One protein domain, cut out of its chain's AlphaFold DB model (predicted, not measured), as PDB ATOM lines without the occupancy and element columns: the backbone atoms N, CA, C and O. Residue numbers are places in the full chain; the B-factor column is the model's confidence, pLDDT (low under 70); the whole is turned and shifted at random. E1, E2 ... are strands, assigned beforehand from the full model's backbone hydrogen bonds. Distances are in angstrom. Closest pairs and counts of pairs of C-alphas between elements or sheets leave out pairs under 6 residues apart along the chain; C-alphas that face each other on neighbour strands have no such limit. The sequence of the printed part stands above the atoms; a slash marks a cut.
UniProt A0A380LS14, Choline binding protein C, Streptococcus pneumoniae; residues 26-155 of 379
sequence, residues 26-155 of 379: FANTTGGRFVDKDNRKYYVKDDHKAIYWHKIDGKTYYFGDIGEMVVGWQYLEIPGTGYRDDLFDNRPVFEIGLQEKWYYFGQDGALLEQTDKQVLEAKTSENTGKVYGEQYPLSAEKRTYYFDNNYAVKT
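AT A GLANCE: This is residues 26 to 155 of the 379 residues of the protein "Choline binding protein C" of Streptococcus pneumoniae (UniProt A0A380LS14). With little regular structure, four small antiparallel units follow one another along the longest axis, joined by much loop: the meander E1-E2-E3, each strand the antiparallel neighbour of the one before, at one end, hairpins E4-E5 and E6-E7 in the middle, E8-E9 at the other end. The printed part has 130 residues, no named helix and nine strands, E1 to E9, holding 47 residues: all strand. It is compact, radius of gyration of the C-alphas 14.5 A, spans 42 by 31 by 27 A.

HOW THE PARTS SIT: E1, residues 33 to 37, and E2, residues 40 to 45, form a hairpin, N 35 and O 42 2.8 A apart. E3, residues 48 to 51, forms another with E2, N 50 and O 43 at 2.9 A. E4, residues 53 to 56, and E5, residues 59 to 62, form a hairpin, N 56 and O 59 at 2.8 A. E6, residues 70 to 77, bends by 109 degrees at residue 73 and forms a hairpin with E7, residues 100 to 105, N 103 and O 74 at 2.8 A. E8, residues 117 to 121, apart from E7, forms a hairpin with E9, residues 142 to 146, N 118 and O 145 at 2.9 A.

IN THESE COORDINATES: E2 spans 16.3 A, E7 15.5 A. C-alpha 33 is at (-14.316, -12.129, -88.992), C-alpha 146 at (-25.896, 5.733, -64.344).

THE WHOLE: The C-alphas farthest apart, of Asp 46 and Glu 141, are 42.4 A apart. The printed part has no cut. The links E6 to E7, E7 to E8 and E8 to E9 are long. Residues 26 to 27 have pLDDT under 70.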
ATOM      1  N   PHE A  26     -11.264   5.690 -82.075       54.81
ATOM      2  CA  PHE A  26     -11.030   4.262 -82.256       54.81
ATOM      3  C   PHE A  26     -11.055   3.959 -83.748       54.81
ATOM      4  O   PHE A  26     -12.070   4.189 -84.416       54.81
ATOM      5  N   ALA A  27      -9.930   3.493 -84.279       61.31
ATOM      6  CA  ALA A  27      -9.896   3.034 -85.649       61.31
ATOM      7  C   ALA A  27     -10.767   1.776 -85.735       61.31
ATOM      8  O   ALA A  27     -10.705   0.904 -84.874       61.31
ATOM      9  N   ASN A  28     -11.603   1.673 -86.768       76.38
ATOM     10  CA  ASN A  28     -12.330   0.429 -86.985       76.38
ATOM     11  C   ASN A  28     -11.320  -0.681 -87.309       76.38
ATOM     12  O   ASN A  28     -10.564  -0.593 -88.279       76.38
ATOM     13  N   THR A  29     -11.349  -1.753 -86.528       81.00
ATOM     14  CA  THR A  29     -10.684  -3.010 -86.835       81.00
ATOM     15  C   THR A  29     -11.417  -3.673 -88.003       81.00
ATOM     16  O   THR A  29     -12.523  -4.184 -87.853       81.00
ATOM     17  N   THR A  30     -10.787  -3.701 -89.178       83.56
ATOM     18  CA  THR A  30     -11.351  -4.291 -90.406       83.56
ATOM     19  C   THR A  30     -10.524  -5.472 -90.924       83.56
ATOM     20  O   THR A  30      -9.335  -5.606 -90.612       83.56
ATOM     21  N   GLY A  31     -11.139  -6.299 -91.776       88.25
ATOM     22  CA  GLY A  31     -10.474  -7.392 -92.502       88.25
ATOM     23  C   GLY A  31     -10.393  -8.723 -91.748       88.25
ATOM     24  O   GLY A  31      -9.779  -9.656 -92.253       88.25
ATOM     25  N   GLY A  32     -10.996  -8.816 -90.561       94.06
ATOM     26  CA  GLY A  32     -11.191 -10.071 -89.840       94.06
ATOM     27  C   GLY A  32     -12.631 -10.577 -89.937       94.06
ATOM     28  O   GLY A  32     -13.436 -10.073 -90.722       94.06
ATOM     29  N   ARG A  33     -12.958 -11.585 -89.130       96.25
ATOM     30  CA  ARG A  33     -14.316 -12.129 -88.992       96.25
ATOM     31  C   ARG A  33     -14.558 -12.688 -87.595       96.25
ATOM     32  O   ARG A  33     -13.634 -13.193 -86.958       96.25
ATOM     33  N   PHE A  34     -15.815 -12.680 -87.166       98.00
ATOM     34  CA  PHE A  34     -16.234 -13.433 -85.988       98.00
ATOM     35  C   PHE A  34     -16.191 -14.942 -86.259       98.00
ATOM     36  O   PHE A  34     -16.560 -15.398 -87.343       98.00
ATOM     37  N   VAL A  35     -15.733 -15.714 -85.275       98.00
ATOM     38  CA  VAL A  35     -15.599 -17.174 -85.341       98.00
ATOM     39  C   VAL A  35     -16.179 -17.791 -84.072       98.00
ATOM     40  O   VAL A  35     -15.751 -17.458 -82.969       98.00
ATOM     41  N   ASP A  36     -17.124 -18.714 -84.238       97.69
ATOM     42  CA  ASP A  36     -17.592 -19.607 -83.178       97.69
ATOM     43  C   ASP A  36     -16.718 -20.861 -83.137       97.69
ATOM     44  O   ASP A  36     -16.583 -21.565 -84.141       97.69
ATOM     45  N   LYS A  37     -16.116 -21.148 -81.982       96.50
ATOM     46  CA  LYS A  37     -15.297 -22.347 -81.772       96.50
ATOM     47  C   LYS A  37     -15.293 -22.718 -80.291       96.50
ATOM     48  O   LYS A  37     -15.240 -21.831 -79.453       96.50
ATOM     49  N   ASP A  38     -15.365 -24.011 -79.976       95.12
ATOM     50  CA  ASP A  38     -15.270 -24.534 -78.601       95.12
ATOM     51  C   ASP A  38     -16.248 -23.868 -77.608       95.12
ATOM     52  O   ASP A  38     -15.927 -23.626 -76.449       95.12
ATOM     53  N   ASN A  39     -17.467 -23.562 -78.074       96.25
ATOM     54  CA  ASN A  39     -18.494 -22.840 -77.310       96.25
ATOM     55  C   ASN A  39     -18.035 -21.450 -76.813       96.25
ATOM     56  O   ASN A  39     -18.394 -21.005 -75.719       96.25
ATOM     57  N   ARG A  40     -17.219 -20.777 -77.627       98.00
ATOM     58  CA  ARG A  40     -16.725 -19.411 -77.447       98.00
ATOM     59  C   ARG A  40     -16.820 -18.638 -78.759       98.00
ATOM     60  O   ARG A  40     -16.856 -19.228 -79.842       98.00
ATOM     61  N   LYS A  41     -16.835 -17.309 -78.652       98.25
ATOM     62  CA  LYS A  41     -16.764 -16.389 -79.792       98.25
ATOM     63  C   LYS A  41     -15.428 -15.653 -79.784       98.25
ATOM     64  O   LYS A  41     -15.041 -15.104 -78.759       98.25
ATOM     65  N   TYR A  42     -14.782 -15.607 -80.944       98.31
ATOM     66  CA  TYR A  42     -13.536 -14.884 -81.198       98.31
ATOM     67  C   TYR A  42     -13.724 -13.918 -82.369       98.31
ATOM     68  O   TYR A  42     -14.588 -14.141 -83.219       98.31
ATOM     69  N   TYR A  43     -12.870 -12.902 -82.477       98.19
ATOM     70  CA  TYR A  43     -12.653 -12.182 -83.732       98.19
ATOM     71  C   TYR A  43     -11.254 -12.506 -84.256       98.19
ATOM     72  O   TYR A  43     -10.266 -12.314 -83.551       98.19
ATOM     73  N   VAL A  44     -11.175 -13.044 -85.474       97.62
ATOM     74  CA  VAL A  44      -9.929 -13.548 -86.064       97.62
ATOM     75  C   VAL A  44      -9.578 -12.754 -87.311       97.62
ATOM     76  O   VAL A  44     -10.414 -12.592 -88.205       97.62
ATOM     77  N   LYS A  45      -8.328 -12.300 -87.388       96.25
ATOM     78  CA  LYS A  45      -7.745 -11.616 -88.543       96.25
ATOM     79  C   LYS A  45      -6.343 -12.162 -88.786       96.25
ATOM     80  O   LYS A  45      -5.561 -12.230 -87.846       96.25
ATOM     81  N   ASP A  46      -6.042 -12.531 -90.031       94.88
ATOM     82  CA  ASP A  46      -4.726 -13.054 -90.431       94.88
ATOM     83  C   ASP A  46      -4.230 -14.186 -89.504       94.88
ATOM     84  O   ASP A  46      -3.093 -14.179 -89.054       94.88
ATOM     85  N   ASP A  47      -5.126 -15.126 -89.170       94.88
ATOM     86  CA  ASP A  47      -4.910 -16.253 -88.242       94.88
ATOM     87  C   ASP A  47      -4.602 -15.889 -86.774       94.88
ATOM     88  O   ASP A  47      -4.272 -16.762 -85.971       94.88
ATOM     89  N   HIS A  48      -4.807 -14.629 -86.388       97.44
ATOM     90  CA  HIS A  48      -4.605 -14.125 -85.029       97.44
ATOM     91  C   HIS A  48      -5.915 -13.691 -84.374       97.44
ATOM     92  O   HIS A  48      -6.808 -13.150 -85.037       97.44
ATOM     93  N   LYS A  49      -6.041 -13.917 -83.063       98.06
ATOM     94  CA  LYS A  49      -7.221 -13.506 -82.289       98.06
ATOM     95  C   LYS A  49      -7.071 -12.070 -81.808       98.06
ATOM     96  O   LYS A  49      -6.012 -11.692 -81.316       98.06
ATOM     97  N   ALA A  50      -8.140 -11.292 -81.924       98.00
ATOM     98  CA  ALA A  50      -8.272 -10.021 -81.224       98.00
ATOM     99  C   ALA A  50      -8.256 -10.249 -79.708       98.00
ATOM    100  O   ALA A  50      -8.835 -11.226 -79.234       98.00
ATOM    101  N   ILE A  51      -7.622  -9.342 -78.968       98.19
ATOM    102  CA  ILE A  51      -7.558  -9.326 -77.502       98.19
ATOM    103  C   ILE A  51      -7.857  -7.906 -77.006       98.19
ATOM    104  O   ILE A  51      -7.594  -6.925 -77.697       98.19
ATOM    105  N   TYR A  52      -8.397  -7.788 -75.795       97.81
ATOM    106  CA  TYR A  52      -8.838  -6.525 -75.197       97.81
ATOM    107  C   TYR A  52      -9.866  -5.765 -76.062       97.81
ATOM    108  O   TYR A  52     -10.763  -6.394 -76.626       97.81
ATOM    109  N   TRP A  53      -9.813  -4.429 -76.098       98.25
ATOM    110  CA  TRP A  53     -10.822  -3.571 -76.717       98.25
ATOM    111  C   TRP A  53     -10.645  -3.446 -78.228       98.25
ATOM    112  O   TRP A  53      -9.559  -3.153 -78.725       98.25
ATOM    113  N   HIS A  54     -11.749  -3.584 -78.961       97.69
ATOM    114  CA  HIS A  54     -11.796  -3.356 -80.402       97.69
ATOM    115  C   HIS A  54     -13.079  -2.654 -80.814       97.69
ATOM    116  O   HIS A  54     -14.163  -2.976 -80.325       97.69
ATOM    117  N   LYS A  55     -12.974  -1.775 -81.811       96.69
ATOM    118  CA  LYS A  55     -14.137  -1.271 -82.539       96.69
ATOM    119  C   LYS A  55     -14.272  -2.008 -83.865       96.69
ATOM    120  O   LYS A  55     -13.386  -1.921 -84.706       96.69
ATOM    121  N   ILE A  56     -15.352  -2.751 -84.057       96.12
ATOM    122  CA  ILE A  56     -15.603  -3.580 -85.242       96.12
ATOM    123  C   ILE A  56     -16.954  -3.156 -85.815       96.12
ATOM    124  O   ILE A  56     -17.962  -3.162 -85.112       96.12
ATOM    125  N   ASP A  57     -16.963  -2.734 -87.079       92.50
ATOM    126  CA  ASP A  57     -18.166  -2.300 -87.804       92.50
ATOM    127  C   ASP A  57     -19.032  -1.282 -87.036       92.50
ATOM    128  O   ASP A  57     -20.261  -1.334 -87.028       92.50
ATOM    129  N   GLY A  58     -18.373  -0.327 -86.372       92.12
ATOM    130  CA  GLY A  58     -19.036   0.745 -85.628       92.12
ATOM    131  C   GLY A  58     -19.526   0.365 -84.231       92.12
ATOM    132  O   GLY A  58     -19.995   1.252 -83.525       92.12
ATOM    133  N   LYS A  59     -19.372  -0.893 -83.806       96.62
ATOM    134  CA  LYS A  59     -19.664  -1.360 -82.444       96.62
ATOM    135  C   LYS A  59     -18.375  -1.646 -81.676       96.62
ATOM    136  O   LYS A  59     -17.369  -2.032 -82.267       96.62
ATOM    137  N   THR A  60     -18.416  -1.487 -80.361       98.00
ATOM    138  CA  THR A  60     -17.272  -1.744 -79.477       98.00
ATOM    139  C   THR A  60     -17.401  -3.124 -78.823       98.00
ATOM    140  O   THR A  60     -18.486  -3.491 -78.380       98.00
ATOM    141  N   TYR A  61     -16.309  -3.887 -78.764       98.56
ATOM    142  CA  TYR A  61     -16.219  -5.253 -78.232       98.56
ATOM    143  C   TYR A  61     -15.004  -5.388 -77.308       98.56
ATOM    144  O   TYR A  61     -14.045  -4.622 -77.431       98.56
ATOM    145  N   TYR A  62     -15.023  -6.388 -76.423       98.62
ATOM    146  CA  TYR A  62     -13.877  -6.753 -75.591       98.62
ATOM    147  C   TYR A  62     -13.653  -8.271 -75.595       98.62
ATOM    148  O   TYR A  62     -14.605  -9.042 -75.461       98.62
ATOM    149  N   PHE A  63     -12.400  -8.697 -75.762       98.50
ATOM    150  CA  PHE A  63     -12.033 -10.106 -75.968       98.50
ATOM    151  C   PHE A  63     -11.104 -10.688 -74.886       98.50
ATOM    152  O   PHE A  63     -10.534 -11.761 -75.070       98.50
ATOM    153  N   GLY A  64     -10.911  -9.998 -73.758       96.81
ATOM    154  CA  GLY A  64     -10.017 -10.474 -72.696       96.81
ATOM    155  C   GLY A  64      -8.560 -10.623 -73.149       96.81
ATOM    156  O   GLY A  64      -8.141 -10.034 -74.142       96.81
ATOM    157  N   ASP A  65      -7.783 -11.411 -72.416       96.12
ATOM    158  CA  ASP A  65      -6.354 -11.649 -72.652       96.12
ATOM    159  C   ASP A  65      -6.073 -12.776 -73.666       96.12
ATOM    160  O   ASP A  65      -5.022 -12.779 -74.306       96.12
ATOM    161  N   ILE A  66      -7.016 -13.708 -73.844       96.56
ATOM    162  CA  ILE A  66      -6.892 -14.882 -74.734       96.56
ATOM    163  C   ILE A  66      -7.863 -14.890 -75.932       96.56
ATOM    164  O   ILE A  66      -7.896 -15.846 -76.720       96.56
ATOM    165  N   GLY A  67      -8.668 -13.838 -76.075       97.62
ATOM    166  CA  GLY A  67      -9.519 -13.590 -77.239       97.62
ATOM    167  C   GLY A  67     -10.990 -13.998 -77.104       97.62
ATOM    168  O   GLY A  67     -11.732 -13.932 -78.085       97.62
ATOM    169  N   GLU A  68     -11.428 -14.445 -75.926       98.50
ATOM    170  CA  GLU A  68     -12.824 -14.816 -75.676       98.50
ATOM    171  C   GLU A  68     -13.710 -13.572 -75.517       98.50
ATOM    172  O   GLU A  68     -13.520 -12.761 -74.612       98.50
ATOM    173  N   MET A  69     -14.705 -13.422 -76.396       98.69
ATOM    174  CA  MET A  69     -15.626 -12.285 -76.369       98.69
ATOM    175  C   MET A  69     -16.468 -12.277 -75.090       98.69
ATOM    176  O   MET A  69     -17.148 -13.260 -74.780       98.69
ATOM    177  N   VAL A  70     -16.472 -11.152 -74.381       98.69
ATOM    178  CA  VAL A  70     -17.246 -10.987 -73.142       98.69
ATOM    179  C   VAL A  70     -18.714 -10.641 -73.399       98.69
ATOM    180  O   VAL A  70     -19.068 -10.114 -74.452       98.69
ATOM    181  N   VAL A  71     -19.571 -10.913 -72.411       98.50
ATOM    182  CA  VAL A  71     -20.995 -10.527 -72.397       98.50
ATOM    183  C   VAL A  71     -21.423 -10.070 -70.999       98.50
ATOM    184  O   VAL A  71     -20.795 -10.420 -69.999       98.50
ATOM    185  N   GLY A  72     -22.506  -9.297 -70.904       98.25
ATOM    186  CA  GLY A  72     -23.066  -8.860 -69.625       98.25
ATOM    187  C   GLY A  72     -22.157  -7.895 -68.857       98.25
ATOM    188  O   GLY A  72     -21.492  -7.042 -69.445       98.25
ATOM    189  N   TRP A  73     -22.157  -8.002 -67.528       98.62
ATOM    190  CA  TRP A  73     -21.404  -7.108 -66.648       98.62
ATOM    191  C   TRP A  73     -19.914  -7.446 -66.607       98.62
ATOM    192  O   TRP A  73     -19.537  -8.571 -66.281       98.62
ATOM    193  N   GLN A  74     -19.066  -6.450 -66.854       98.62
ATOM    194  CA  GLN A  74     -17.615  -6.619 -66.899       98.62
ATOM    195  C   GLN A  74     -16.909  -5.511 -66.120       98.62
ATOM    196  O   GLN A  74     -17.258  -4.341 -66.268       98.62
ATOM    197  N   TYR A  75     -15.923  -5.873 -65.301       97.94
ATOM    198  CA  TYR A  75     -15.063  -4.928 -64.591       97.94
ATOM    199  C   TYR A  75     -13.687  -4.951 -65.257       97.94
ATOM    200  O   TYR A  75     -12.969  -5.935 -65.118       97.94
ATOM    201  N   LEU A  76     -13.393  -3.933 -66.069       97.31
ATOM    202  CA  LEU A  76     -12.306  -3.953 -67.055       97.31
ATOM    203  C   LEU A  76     -11.467  -2.679 -66.997       97.31
ATOM    204  O   LEU A  76     -11.982  -1.607 -66.667       97.31
ATOM    205  N   GLU A  77     -10.207  -2.785 -67.416       96.00
ATOM    206  CA  GLU A  77      -9.333  -1.640 -67.678       96.00
ATOM    207  C   GLU A  77      -9.967  -0.675 -68.695       96.00
ATOM    208  O   GLU A  77     -10.582  -1.094 -69.683       96.00
ATOM    209  N   ILE A  78      -9.820   0.630 -68.452       94.50
ATOM    210  CA  ILE A  78     -10.386   1.674 -69.315       94.50
ATOM    211  C   ILE A  78      -9.849   1.604 -70.763       94.50
ATOM    212  O   ILE A  78      -8.643   1.430 -70.963       94.50
ATOM    213  N   PRO A  79     -10.717   1.785 -71.776       93.88
ATOM    214  CA  PRO A  79     -10.307   1.807 -73.176       93.88
ATOM    215  C   PRO A  79      -9.763   3.184 -73.599       93.88
ATOM    216  O   PRO A  79      -9.880   4.178 -72.876       93.88
ATOM    217  N   GLY A  80      -9.198   3.258 -74.803       90.69
ATOM    218  CA  GLY A  80      -8.809   4.494 -75.497       90.69
ATOM    219  C   GLY A  80      -7.373   4.954 -75.241       90.69
ATOM    220  O   GLY A  80      -6.937   5.962 -75.801       90.69
ATOM    221  N   THR A  81      -6.618   4.214 -74.428       89.75
ATOM    222  CA  THR A  81      -5.227   4.552 -74.077       89.75
ATOM    223  C   THR A  81      -4.216   4.085 -75.127       89.75
ATOM    224  O   THR A  81      -3.093   4.582 -75.165       89.75
ATOM    225  N   GLY A  82      -4.601   3.121 -75.967       90.00
ATOM    226  CA  GLY A  82      -3.740   2.419 -76.916       90.00
ATOM    227  C   GLY A  82      -3.028   1.196 -76.323       90.00
ATOM    228  O   GLY A  82      -2.474   0.398 -77.072       90.00
ATOM    229  N   TYR A  83      -3.030   1.017 -74.995       92.94
ATOM    230  CA  TYR A  83      -2.338  -0.099 -74.329       92.94
ATOM    231  C   TYR A  83      -3.185  -1.368 -74.201       92.94
ATOM    232  O   TYR A  83      -2.644  -2.436 -73.899       92.94
ATOM    233  N   ARG A  84      -4.500  -1.241 -74.398       95.38
ATOM    234  CA  ARG A  84      -5.492  -2.323 -74.350       95.38
ATOM    235  C   ARG A  84      -6.443  -2.248 -75.542       95.38
ATOM    236  O   ARG A  84      -7.567  -2.724 -75.459       95.38
ATOM    237  N   ASP A  85      -6.006  -1.621 -76.627       94.50
ATOM    238  CA  ASP A  85      -6.862  -1.234 -77.744       94.50
ATOM    239  C   ASP A  85      -6.244  -1.704 -79.064       94.50
ATOM    240  O   ASP A  85      -5.041  -1.541 -79.280       94.50
ATOM    241  N   ASP A  86      -7.064  -2.276 -79.946       94.56
ATOM    242  CA  ASP A  86      -6.668  -2.756 -81.276       94.56
ATOM    243  C   ASP A  86      -5.491  -3.764 -81.253       94.56
ATOM    244  O   ASP A  86      -4.590  -3.743 -82.107       94.56
ATOM    245  N   LEU A  87      -5.492  -4.670 -80.267       95.50
ATOM    246  CA  LEU A  87      -4.435  -5.658 -80.040       95.50
ATOM    247  C   LEU A  87      -4.819  -7.055 -80.538       95.50
ATOM    248  O   LEU A  87      -5.948  -7.505 -80.434       95.50
ATOM    249  N   PHE A  88      -3.834  -7.783 -81.050       96.88
ATOM    250  CA  PHE A  88      -3.983  -9.191 -81.415       96.88
ATOM    251  C   PHE A  88      -3.006 -10.032 -80.590       96.88
ATOM    252  O   PHE A  88      -1.977  -9.519 -80.150       96.88
ATOM    253  N   ASP A  89      -3.316 -11.312 -80.397       96.25
ATOM    254  CA  ASP A  89      -2.548 -12.267 -79.579       96.25
ATOM    255  C   ASP A  89      -1.086 -12.479 -80.019       96.25
ATOM    256  O   ASP A  89      -0.265 -12.993 -79.261       96.25
ATOM    257  N   ASN A  90      -0.726 -12.033 -81.222       95.75
ATOM    258  CA  ASN A  90       0.642 -12.014 -81.733       95.75
ATOM    259  C   ASN A  90       1.441 -10.750 -81.386       95.75
ATOM    260  O   ASN A  90       2.614 -10.649 -81.758       95.75
ATOM    261  N   ARG A  91       0.830  -9.765 -80.721       92.38
ATOM    262  CA  ARG A  91       1.483  -8.511 -80.332       92.38
ATOM    263  C   ARG A  91       1.876  -8.524 -78.856       92.38
ATOM    264  O   ARG A  91       1.168  -9.096 -78.033       92.38
ATOM    265  N   PRO A  92       2.989  -7.863 -78.494       91.25
ATOM    266  CA  PRO A  92       3.359  -7.712 -77.094       91.25
ATOM    267  C   PRO A  92       2.322  -6.861 -76.349       91.25
ATOM    268  O   PRO A  92       1.907  -5.807 -76.834       91.25
ATOM    269  N   VAL A  93       1.959  -7.302 -75.144       93.62
ATOM    270  CA  VAL A  93       1.103  -6.563 -74.211       93.62
ATOM    271  C   VAL A  93       1.995  -5.894 -73.171       93.62
ATOM    272  O   VAL A  93       2.791  -6.558 -72.509       93.62
ATOM    273  N   PHE A  94       1.890  -4.575 -73.036       89.50
ATOM    274  CA  PHE A  94       2.677  -3.830 -72.055       89.50
ATOM    275  C   PHE A  94       2.087  -3.972 -70.648       89.50
ATOM    276  O   PHE A  94       0.880  -3.794 -70.455       89.50
ATOM    277  N   GLU A  95       2.953  -4.215 -69.662       88.75
ATOM    278  CA  GLU A  95       2.599  -4.132 -68.245       88.75
ATOM    279  C   GLU A  95       2.355  -2.668 -67.864       88.75
ATOM    280  O   GLU A  95       3.269  -1.841 -67.827       88.75
ATOM    281  N   ILE A  96       1.091  -2.341 -67.607       88.50
ATOM    282  CA  ILE A  96       0.632  -1.015 -67.204       88.50
ATOM    283  C   ILE A  96      -0.522  -1.177 -66.216       88.50
ATOM    284  O   ILE A  96      -1.353  -2.063 -66.387       88.50
ATOM    285  N   GLY A  97      -0.558  -0.337 -65.181       83.69
ATOM    286  CA  GLY A  97      -1.670  -0.279 -64.233       83.69
ATOM    287  C   GLY A  97      -2.710   0.730 -64.701       83.69
ATOM    288  O   GLY A  97      -2.568   1.922 -64.421       83.69
ATOM    289  N   LEU A  98      -3.720   0.270 -65.439       88.94
ATOM    290  CA  LEU A  98      -4.858   1.099 -65.830       88.94
ATOM    291  C   LEU A  98      -5.962   1.026 -64.776       88.94
ATOM    292  O   LEU A  98      -6.115   0.031 -64.074       88.94
ATOM    293  N   GLN A  99      -6.745   2.098 -64.667       91.44
ATOM    294  CA  GLN A  99      -7.928   2.084 -63.816       91.44
ATOM    295  C   GLN A  99      -8.967   1.120 -64.398       91.44
ATOM    296  O   GLN A  99      -9.213   1.126 -65.604       91.44
ATOM    297  N   GLU A 100      -9.614   0.352 -63.529       94.38
ATOM    298  CA  GLU A 100     -10.722  -0.522 -63.898       94.38
ATOM    299  C   GLU A 100     -12.071   0.145 -63.610       94.38
ATOM    300  O   GLU A 100     -12.228   0.900 -62.643       94.38
ATOM    301  N   LYS A 101     -13.062  -0.129 -64.457       97.31
ATOM    302  CA  LYS A 101     -14.440   0.337 -64.293       97.31
ATOM    303  C   LYS A 101     -15.439  -0.731 -64.725       97.31
ATOM    304  O   LYS A 101     -15.106  -1.657 -65.457       97.31
ATOM    305  N   TRP A 102     -16.686  -0.574 -64.285       98.56
ATOM    306  CA  TRP A 102     -17.791  -1.409 -64.746       98.56
ATOM    307  C   TRP A 102     -18.301  -0.962 -66.117       98.56
ATOM    308  O   TRP A 102     -18.575   0.219 -66.322       98.56
ATOM    309  N   TYR A 103     -18.509  -1.935 -66.999       98.75
ATOM    310  CA  TYR A 103     -19.130  -1.812 -68.315       98.75
ATOM    311  C   TYR A 103     -20.227  -2.868 -68.472       98.75
ATOM    312  O   TYR A 103     -20.222  -3.896 -67.785       98.75
ATOM    313  N   TYR A 104     -21.159  -2.619 -69.390       98.69
ATOM    314  CA  TYR A 104     -22.209  -3.572 -69.739       98.69
ATOM    315  C   TYR A 104     -22.148  -3.910 -71.225       98.69
ATOM    316  O   TYR A 104     -22.131  -3.013 -72.065       98.69
ATOM    317  N   PHE A 105     -22.153  -5.200 -71.543       98.69
ATOM    318  CA  PHE A 105     -22.169  -5.717 -72.906       98.69
ATOM    319  C   PHE A 105     -23.475  -6.464 -73.168       98.69
ATOM    320  O   PHE A 105     -23.962  -7.224 -72.327       98.69
ATOM    321  N   GLY A 106     -24.040  -6.271 -74.359       97.69
ATOM    322  CA  GLY A 106     -25.149  -7.077 -74.848       97.69
ATOM    323  C   GLY A 106     -24.770  -8.555 -74.963       97.69
ATOM    324  O   GLY A 106     -23.596  -8.928 -74.953       97.69
ATOM    325  N   GLN A 107     -25.774  -9.418 -75.118       96.44
ATOM    326  CA  GLN A 107     -25.547 -10.853 -75.355       96.44
ATOM    327  C   GLN A 107     -24.862 -11.131 -76.706       96.44
ATOM    328  O   GLN A 107     -24.308 -12.208 -76.911       96.44
ATOM    329  N   ASP A 108     -24.870 -10.157 -77.624       97.12
ATOM    330  CA  ASP A 108     -24.100 -10.170 -78.871       97.12
ATOM    331  C   ASP A 108     -22.643  -9.695 -78.691       97.12
ATOM    332  O   ASP A 108     -21.901  -9.642 -79.670       97.12
ATOM    333  N   GLY A 109     -22.231  -9.356 -77.464       98.12
ATOM    334  CA  GLY A 109     -20.897  -8.864 -77.117       98.12
ATOM    335  C   GLY A 109     -20.660  -7.385 -77.417       98.12
ATOM    336  O   GLY A 109     -19.552  -6.902 -77.202       98.12
ATOM    337  N   ALA A 110     -21.665  -6.653 -77.908       98.44
ATOM    338  CA  ALA A 110     -21.529  -5.226 -78.172       98.44
ATOM    339  C   ALA A 110     -21.625  -4.417 -76.869       98.44
ATOM    340  O   ALA A 110     -22.539  -4.622 -76.068       98.44
ATOM    341  N   LEU A 111     -20.708  -3.473 -76.667       98.69
ATOM    342  CA  LEU A 111     -20.737  -2.535 -75.548       98.69
ATOM    343  C   LEU A 111     -22.017  -1.693 -75.587       98.69
ATOM    344  O   LEU A 111     -22.417  -1.176 -76.633       98.69
ATOM    345  N   LEU A 112     -22.626  -1.496 -74.423       98.38
ATOM    346  CA  LEU A 112     -23.682  -0.515 -74.238       98.38
ATOM    347  C   LEU A 112     -23.080   0.897 -74.147       98.38
ATOM    348  O   LEU A 112     -22.635   1.320 -73.085       98.38
ATOM    349  N   GLU A 113     -23.116   1.650 -75.248       97.25
ATOM    350  CA  GLU A 113     -22.628   3.040 -75.327       97.25
ATOM    351  C   GLU A 113     -23.644   4.055 -74.737       97.25
ATOM    352  O   GLU A 113     -24.090   4.990 -75.398       97.25
ATOM    353  N   GLN A 114     -24.066   3.841 -73.483       97.12
ATOM    354  CA  GLN A 114     -24.977   4.715 -72.723       97.12
ATOM    355  C   GLN A 114     -24.201   5.825 -71.997       97.12
ATOM    356  O   GLN A 114     -23.111   5.577 -71.494       97.12
ATOM    357  N   THR A 115     -24.766   7.034 -71.889       97.50
ATOM    358  CA  THR A 115     -24.101   8.198 -71.256       97.50
ATOM    359  C   THR A 115     -24.962   8.949 -70.232       97.50
ATOM    360  O   THR A 115     -24.515   9.947 -69.668       97.50
ATOM    361  N   ASP A 116     -26.183   8.477 -69.968       97.94
ATOM    362  CA  ASP A 116     -27.057   8.990 -68.910       97.94
ATOM    363  C   ASP A 116     -27.368   7.880 -67.900       97.94
ATOM    364  O   ASP A 116     -26.610   7.658 -66.953       97.94
ATOM    365  N   LYS A 117     -28.453   7.133 -68.116       98.06
ATOM    366  CA  LYS A 117     -28.870   6.038 -67.241       98.06
ATOM    367  C   LYS A 117     -29.682   4.992 -67.989       98.06
ATOM    368  O   LYS A 117     -30.349   5.287 -68.977       98.06
ATOM    369  N   GLN A 118     -29.667   3.762 -67.488       98.31
ATOM    370  CA  GLN A 118     -30.447   2.663 -68.048       98.31
ATOM    371  C   GLN A 118     -30.854   1.664 -66.967       98.31
ATOM    372  O   GLN A 118     -30.107   1.405 -66.023       98.31
ATOM    373  N   VAL A 119     -32.047   1.087 -67.114       98.38
ATOM    374  CA  VAL A 119     -32.503  -0.018 -66.263       98.38
ATOM    375  C   VAL A 119     -31.932  -1.322 -66.811       98.38
ATOM    376  O   VAL A 119     -32.263  -1.729 -67.926       98.38
ATOM    377  N   LEU A 120     -31.086  -1.975 -66.021       98.31
ATOM    378  CA  LEU A 120     -30.395  -3.216 -66.371       98.31
ATOM    379  C   LEU A 120     -30.610  -4.268 -65.286       98.31
ATOM    380  O   LEU A 120     -31.056  -3.957 -64.181       98.31
ATOM    381  N   GLU A 121     -30.290  -5.518 -65.599       97.75
ATOM    382  CA  GLU A 121     -30.203  -6.575 -64.593       97.75
ATOM    383  C   GLU A 121     -29.205  -6.199 -63.487       97.75
ATOM    384  O   GLU A 121     -28.149  -5.614 -63.752       97.75
ATOM    385  N   ALA A 122     -29.534  -6.506 -62.234       98.06
ATOM    386  CA  ALA A 122     -28.636  -6.247 -61.119       98.06
ATOM    387  C   ALA A 122     -27.350  -7.067 -61.283       98.06
ATOM    388  O   ALA A 122     -27.406  -8.257 -61.603       98.06
ATOM    389  N   LYS A 123     -26.194  -6.439 -61.059       97.75
ATOM    390  CA  LYS A 123     -24.912  -7.136 -61.072       97.75
ATOM    391  C   LYS A 123     -24.718  -7.890 -59.759       97.75
ATOM    392  O   LYS A 123     -24.966  -7.365 -58.675       97.75
ATOM    393  N   THR A 124     -24.314  -9.143 -59.874       96.38
ATOM    394  CA  THR A 124     -24.189 -10.118 -58.788       96.38
ATOM    395  C   THR A 124     -22.917 -10.932 -58.995       96.38
ATOM    396  O   THR A 124     -22.321 -10.897 -60.067       96.38
ATOM    397  N   SER A 125     -22.524 -11.726 -58.001       94.62
ATOM    398  CA  SER A 125     -21.397 -12.656 -58.137       94.62
ATOM    399  C   SER A 125     -21.596 -13.733 -59.213       94.62
ATOM    400  O   SER A 125     -20.641 -14.418 -59.560       94.62
ATOM    401  N   GLU A 126     -22.815 -13.915 -59.729       96.31
ATOM    402  CA  GLU A 126     -23.156 -14.995 -60.660       96.31
ATOM    403  C   GLU A 126     -23.209 -14.552 -62.128       96.31
ATOM    404  O   GLU A 126     -23.040 -15.390 -63.013       96.31
ATOM    405  N   ASN A 127     -23.409 -13.258 -62.406       96.81
ATOM    406  CA  ASN A 127     -23.648 -12.730 -63.759       96.81
ATOM    407  C   ASN A 127     -22.609 -11.697 -64.231       96.81
ATOM    408  O   ASN A 127     -22.871 -10.933 -65.161       96.81
ATOM    409  N   THR A 128     -21.433 -11.666 -63.601       97.69
ATOM    410  CA  THR A 128     -20.320 -10.774 -63.961       97.69
ATOM    411  C   THR A 128     -19.106 -11.568 -64.436       97.69
ATOM    412  O   THR A 128     -18.888 -12.682 -63.957       97.69
ATOM    413  N   GLY A 129     -18.295 -10.998 -65.332       97.62
ATOM    414  CA  GLY A 129     -17.071 -11.647 -65.826       97.62
ATOM    415  C   GLY A 129     -17.342 -12.832 -66.753       97.62
ATOM    416  O   GLY A 129     -16.537 -13.753 -66.834       97.62
ATOM    417  N   LYS A 130     -18.512 -12.851 -67.402       98.12
ATOM    418  CA  LYS A 130     -18.948 -13.940 -68.282       98.12
ATOM    419  C   LYS A 130     -18.484 -13.729 -69.712       98.12
ATOM    420  O   LYS A 130     -18.408 -12.600 -70.197       98.12
ATOM    421  N   VAL A 131     -18.221 -14.832 -70.398       98.19
ATOM    422  CA  VAL A 131     -17.886 -14.850 -71.824       98.19
ATOM    423  C   VAL A 131     -19.001 -15.496 -72.631       98.19
ATOM    424  O   VAL A 131     -19.803 -16.281 -72.120       98.19
ATOM    425  N   TYR A 132     -19.067 -15.149 -73.912       98.12
ATOM    426  CA  TYR A 132     -20.048 -15.700 -74.833       98.12
ATOM    427  C   TYR A 132     -19.992 -17.237 -74.839       98.12
ATOM    428  O   TYR A 132     -18.924 -17.830 -75.000       98.12
ATOM    429  N   GLY A 133     -21.159 -17.870 -74.708       96.06
ATOM    430  CA  GLY A 133     -21.328 -19.326 -74.679       96.06
ATOM    431  C   GLY A 133     -21.395 -19.926 -73.272       96.06
ATOM    432  O   GLY A 133     -21.897 -21.044 -73.113       96.06
ATOM    433  N   GLU A 134     -20.970 -19.201 -72.233       96.00
ATOM    434  CA  GLU A 134     -21.201 -19.629 -70.852       96.00
ATOM    435  C   GLU A 134     -22.677 -19.547 -70.470       96.00
ATOM    436  O   GLU A 134     -23.383 -18.601 -70.812       96.00
ATOM    437  N   GLN A 135     -23.139 -20.547 -69.722       94.56
ATOM    438  CA  GLN A 135     -24.471 -20.534 -69.132       94.56
ATOM    439  C   GLN A 135     -24.403 -19.857 -67.768       94.56
ATOM    440  O   GLN A 135     -23.633 -20.271 -66.900       94.56
ATOM    441  N   TYR A 136     -25.217 -18.826 -67.573       93.88
ATOM    442  CA  TYR A 136     -25.338 -18.130 -66.301       93.88
ATOM    443  C   TYR A 136     -26.755 -17.561 -66.143       93.88
ATOM    444  O   TYR A 136     -27.423 -17.280 -67.142       93.88
ATOM    445  N   PRO A 137     -27.251 -17.412 -64.904       91.00
ATOM    446  CA  PRO A 137     -28.559 -16.822 -64.671       91.00
ATOM    447  C   PRO A 137     -28.523 -15.311 -64.928       91.00
ATOM    448  O   PRO A 137     -27.658 -14.601 -64.417       91.00
ATOM    449  N   LEU A 138     -29.501 -14.805 -65.681       87.31
ATOM    450  CA  LEU A 138     -29.789 -13.369 -65.713       87.31
ATOM    451  C   LEU A 138     -30.457 -12.975 -64.395       87.31
ATOM    452  O   LEU A 138     -31.320 -13.700 -63.889       87.31
ATOM    453  N   SER A 139     -30.088 -11.820 -63.842       92.50
ATOM    454  CA  SER A 139     -30.694 -11.379 -62.584       92.50
ATOM    455  C   SER A 139     -32.150 -10.974 -62.812       92.50
ATOM    456  O   SER A 139     -32.456 -10.145 -63.673       92.50
ATOM    457  N   ALA A 140     -33.065 -11.552 -62.028       92.88
ATOM    458  CA  ALA A 140     -34.478 -11.179 -62.059       92.88
ATOM    459  C   ALA A 140     -34.701  -9.753 -61.526       92.88
ATOM    460  O   ALA A 140     -35.627  -9.060 -61.952       92.88
ATOM    461  N   GLU A 141     -33.845  -9.307 -60.603       96.81
ATOM    462  CA  GLU A 141     -33.850  -7.938 -60.105       96.81
ATOM    463  C   GLU A 141     -33.259  -7.002 -61.163       96.81
ATOM    464  O   GLU A 141     -32.189  -7.261 -61.715       96.81
ATOM    465  N   LYS A 142     -33.933  -5.878 -61.415       97.19
ATOM    466  CA  LYS A 142     -33.411  -4.801 -62.257       97.19
ATOM    467  C   LYS A 142     -33.182  -3.541 -61.439       97.19
ATOM    468  O   LYS A 142     -33.973  -3.221 -60.555       97.19
ATOM    469  N   ARG A 143     -32.114  -2.815 -61.765       97.56
ATOM    470  CA  ARG A 143     -31.726  -1.554 -61.123       97.56
ATOM    471  C   ARG A 143     -31.424  -0.497 -62.175       97.56
ATOM    472  O   ARG A 143     -31.057  -0.821 -63.305       97.56
ATOM    473  N   THR A 144     -31.577   0.764 -61.793       98.25
ATOM    474  CA  THR A 144     -31.116   1.899 -62.596       98.25
ATOM    475  C   THR A 144     -29.619   2.077 -62.382       98.25
ATOM    476  O   THR A 144     -29.185   2.293 -61.253       98.25
ATOM    477  N   TYR A 145     -28.846   2.016 -63.462       98.50
ATOM    478  CA  TYR A 145     -27.427   2.360 -63.466       98.50
ATOM    479  C   TYR A 145     -27.212   3.652 -64.230       98.50
ATOM    480  O   TYR A 145     -27.853   3.877 -65.254       98.50
ATOM    481  N   TYR A 146     -26.293   4.470 -63.733       98.62
ATOM    482  CA  TYR A 146     -25.896   5.733 -64.344       98.62
ATOM    483  C   TYR A 146     -24.550   5.542 -65.019       98.62
ATOM    484  O   TYR A 146     -23.712   4.796 -64.513       98.62
ATOM    485  N   PHE A 147     -24.335   6.233 -66.126       98.56
ATOM    486  CA  PHE A 147     -23.145   6.099 -66.951       98.56
ATOM    487  C   PHE A 147     -22.423   7.440 -67.078       98.56
ATOM    488  O   PHE A 147     -23.022   8.511 -66.949       98.56
ATOM    489  N   ASP A 148     -21.103   7.384 -67.228       97.44
ATOM    490  CA  ASP A 148     -20.298   8.548 -67.579       97.44
ATOM    491  C   ASP A 148     -20.213   8.717 -69.107       97.44
ATOM    492  O   ASP A 148     -20.717   7.906 -69.882       97.44
ATOM    493  N   ASN A 149     -19.583   9.803 -69.558       96.81
ATOM    494  CA  ASN A 149     -19.473  10.112 -70.989       96.81
ATOM    495  C   ASN A 149     -18.614   9.103 -71.776       96.81
ATOM    496  O   ASN A 149     -18.576   9.183 -72.999       96.81
ATOM    497  N   ASN A 150     -17.933   8.185 -71.086       96.25
ATOM    498  CA  ASN A 150     -17.074   7.152 -71.656       96.25
ATOM    499  C   ASN A 150     -17.679   5.751 -71.453       96.25
ATOM    500  O   ASN A 150     -16.953   4.758 -71.440       96.25
ATOM    501  N   TYR A 151     -19.005   5.677 -71.281       98.00
ATOM    502  CA  TYR A 151     -19.800   4.443 -71.234       98.00
ATOM    503  C   TYR A 151     -19.543   3.545 -70.020       98.00
ATOM    504  O   TYR A 151     -20.091   2.445 -69.929       98.00
ATOM    505  N   ALA A 152     -18.739   4.002 -69.064       98.38
ATOM    506  CA  ALA A 152     -18.520   3.286 -67.821       98.38
ATOM    507  C   ALA A 152     -19.616   3.624 -66.805       98.38
ATOM    508  O   ALA A 152     -20.175   4.722 -66.814       98.38
ATOM    509  N   VAL A 153     -19.889   2.708 -65.874       98.50
ATOM    510  CA  VAL A 153     -20.787   2.990 -64.748       98.50
ATOM    511  C   VAL A 153     -20.227   4.151 -63.927       98.50
ATOM    512  O   VAL A 153     -19.073   4.148 -63.487       98.50
ATOM    513  N   LYS A 154     -21.076   5.149 -63.706       98.25
ATOM    514  CA  LYS A 154     -20.770   6.365 -62.965       98.25
ATOM    515  C   LYS A 154     -20.665   6.084 -61.468       98.25
ATOM    516  O   LYS A 154     -21.379   5.250 -60.915       98.25
ATOM    517  N   THR A 155     -19.803   6.838 -60.796       98.19
ATOM    518  CA  THR A 155     -19.631   6.802 -59.339       98.19
ATOM    519  C   THR A 155     -19.665   8.214 -58.752       98.19
ATOM    520  O   THR A 155     -19.569   9.211 -59.473       98.19
TER     521      THR A 155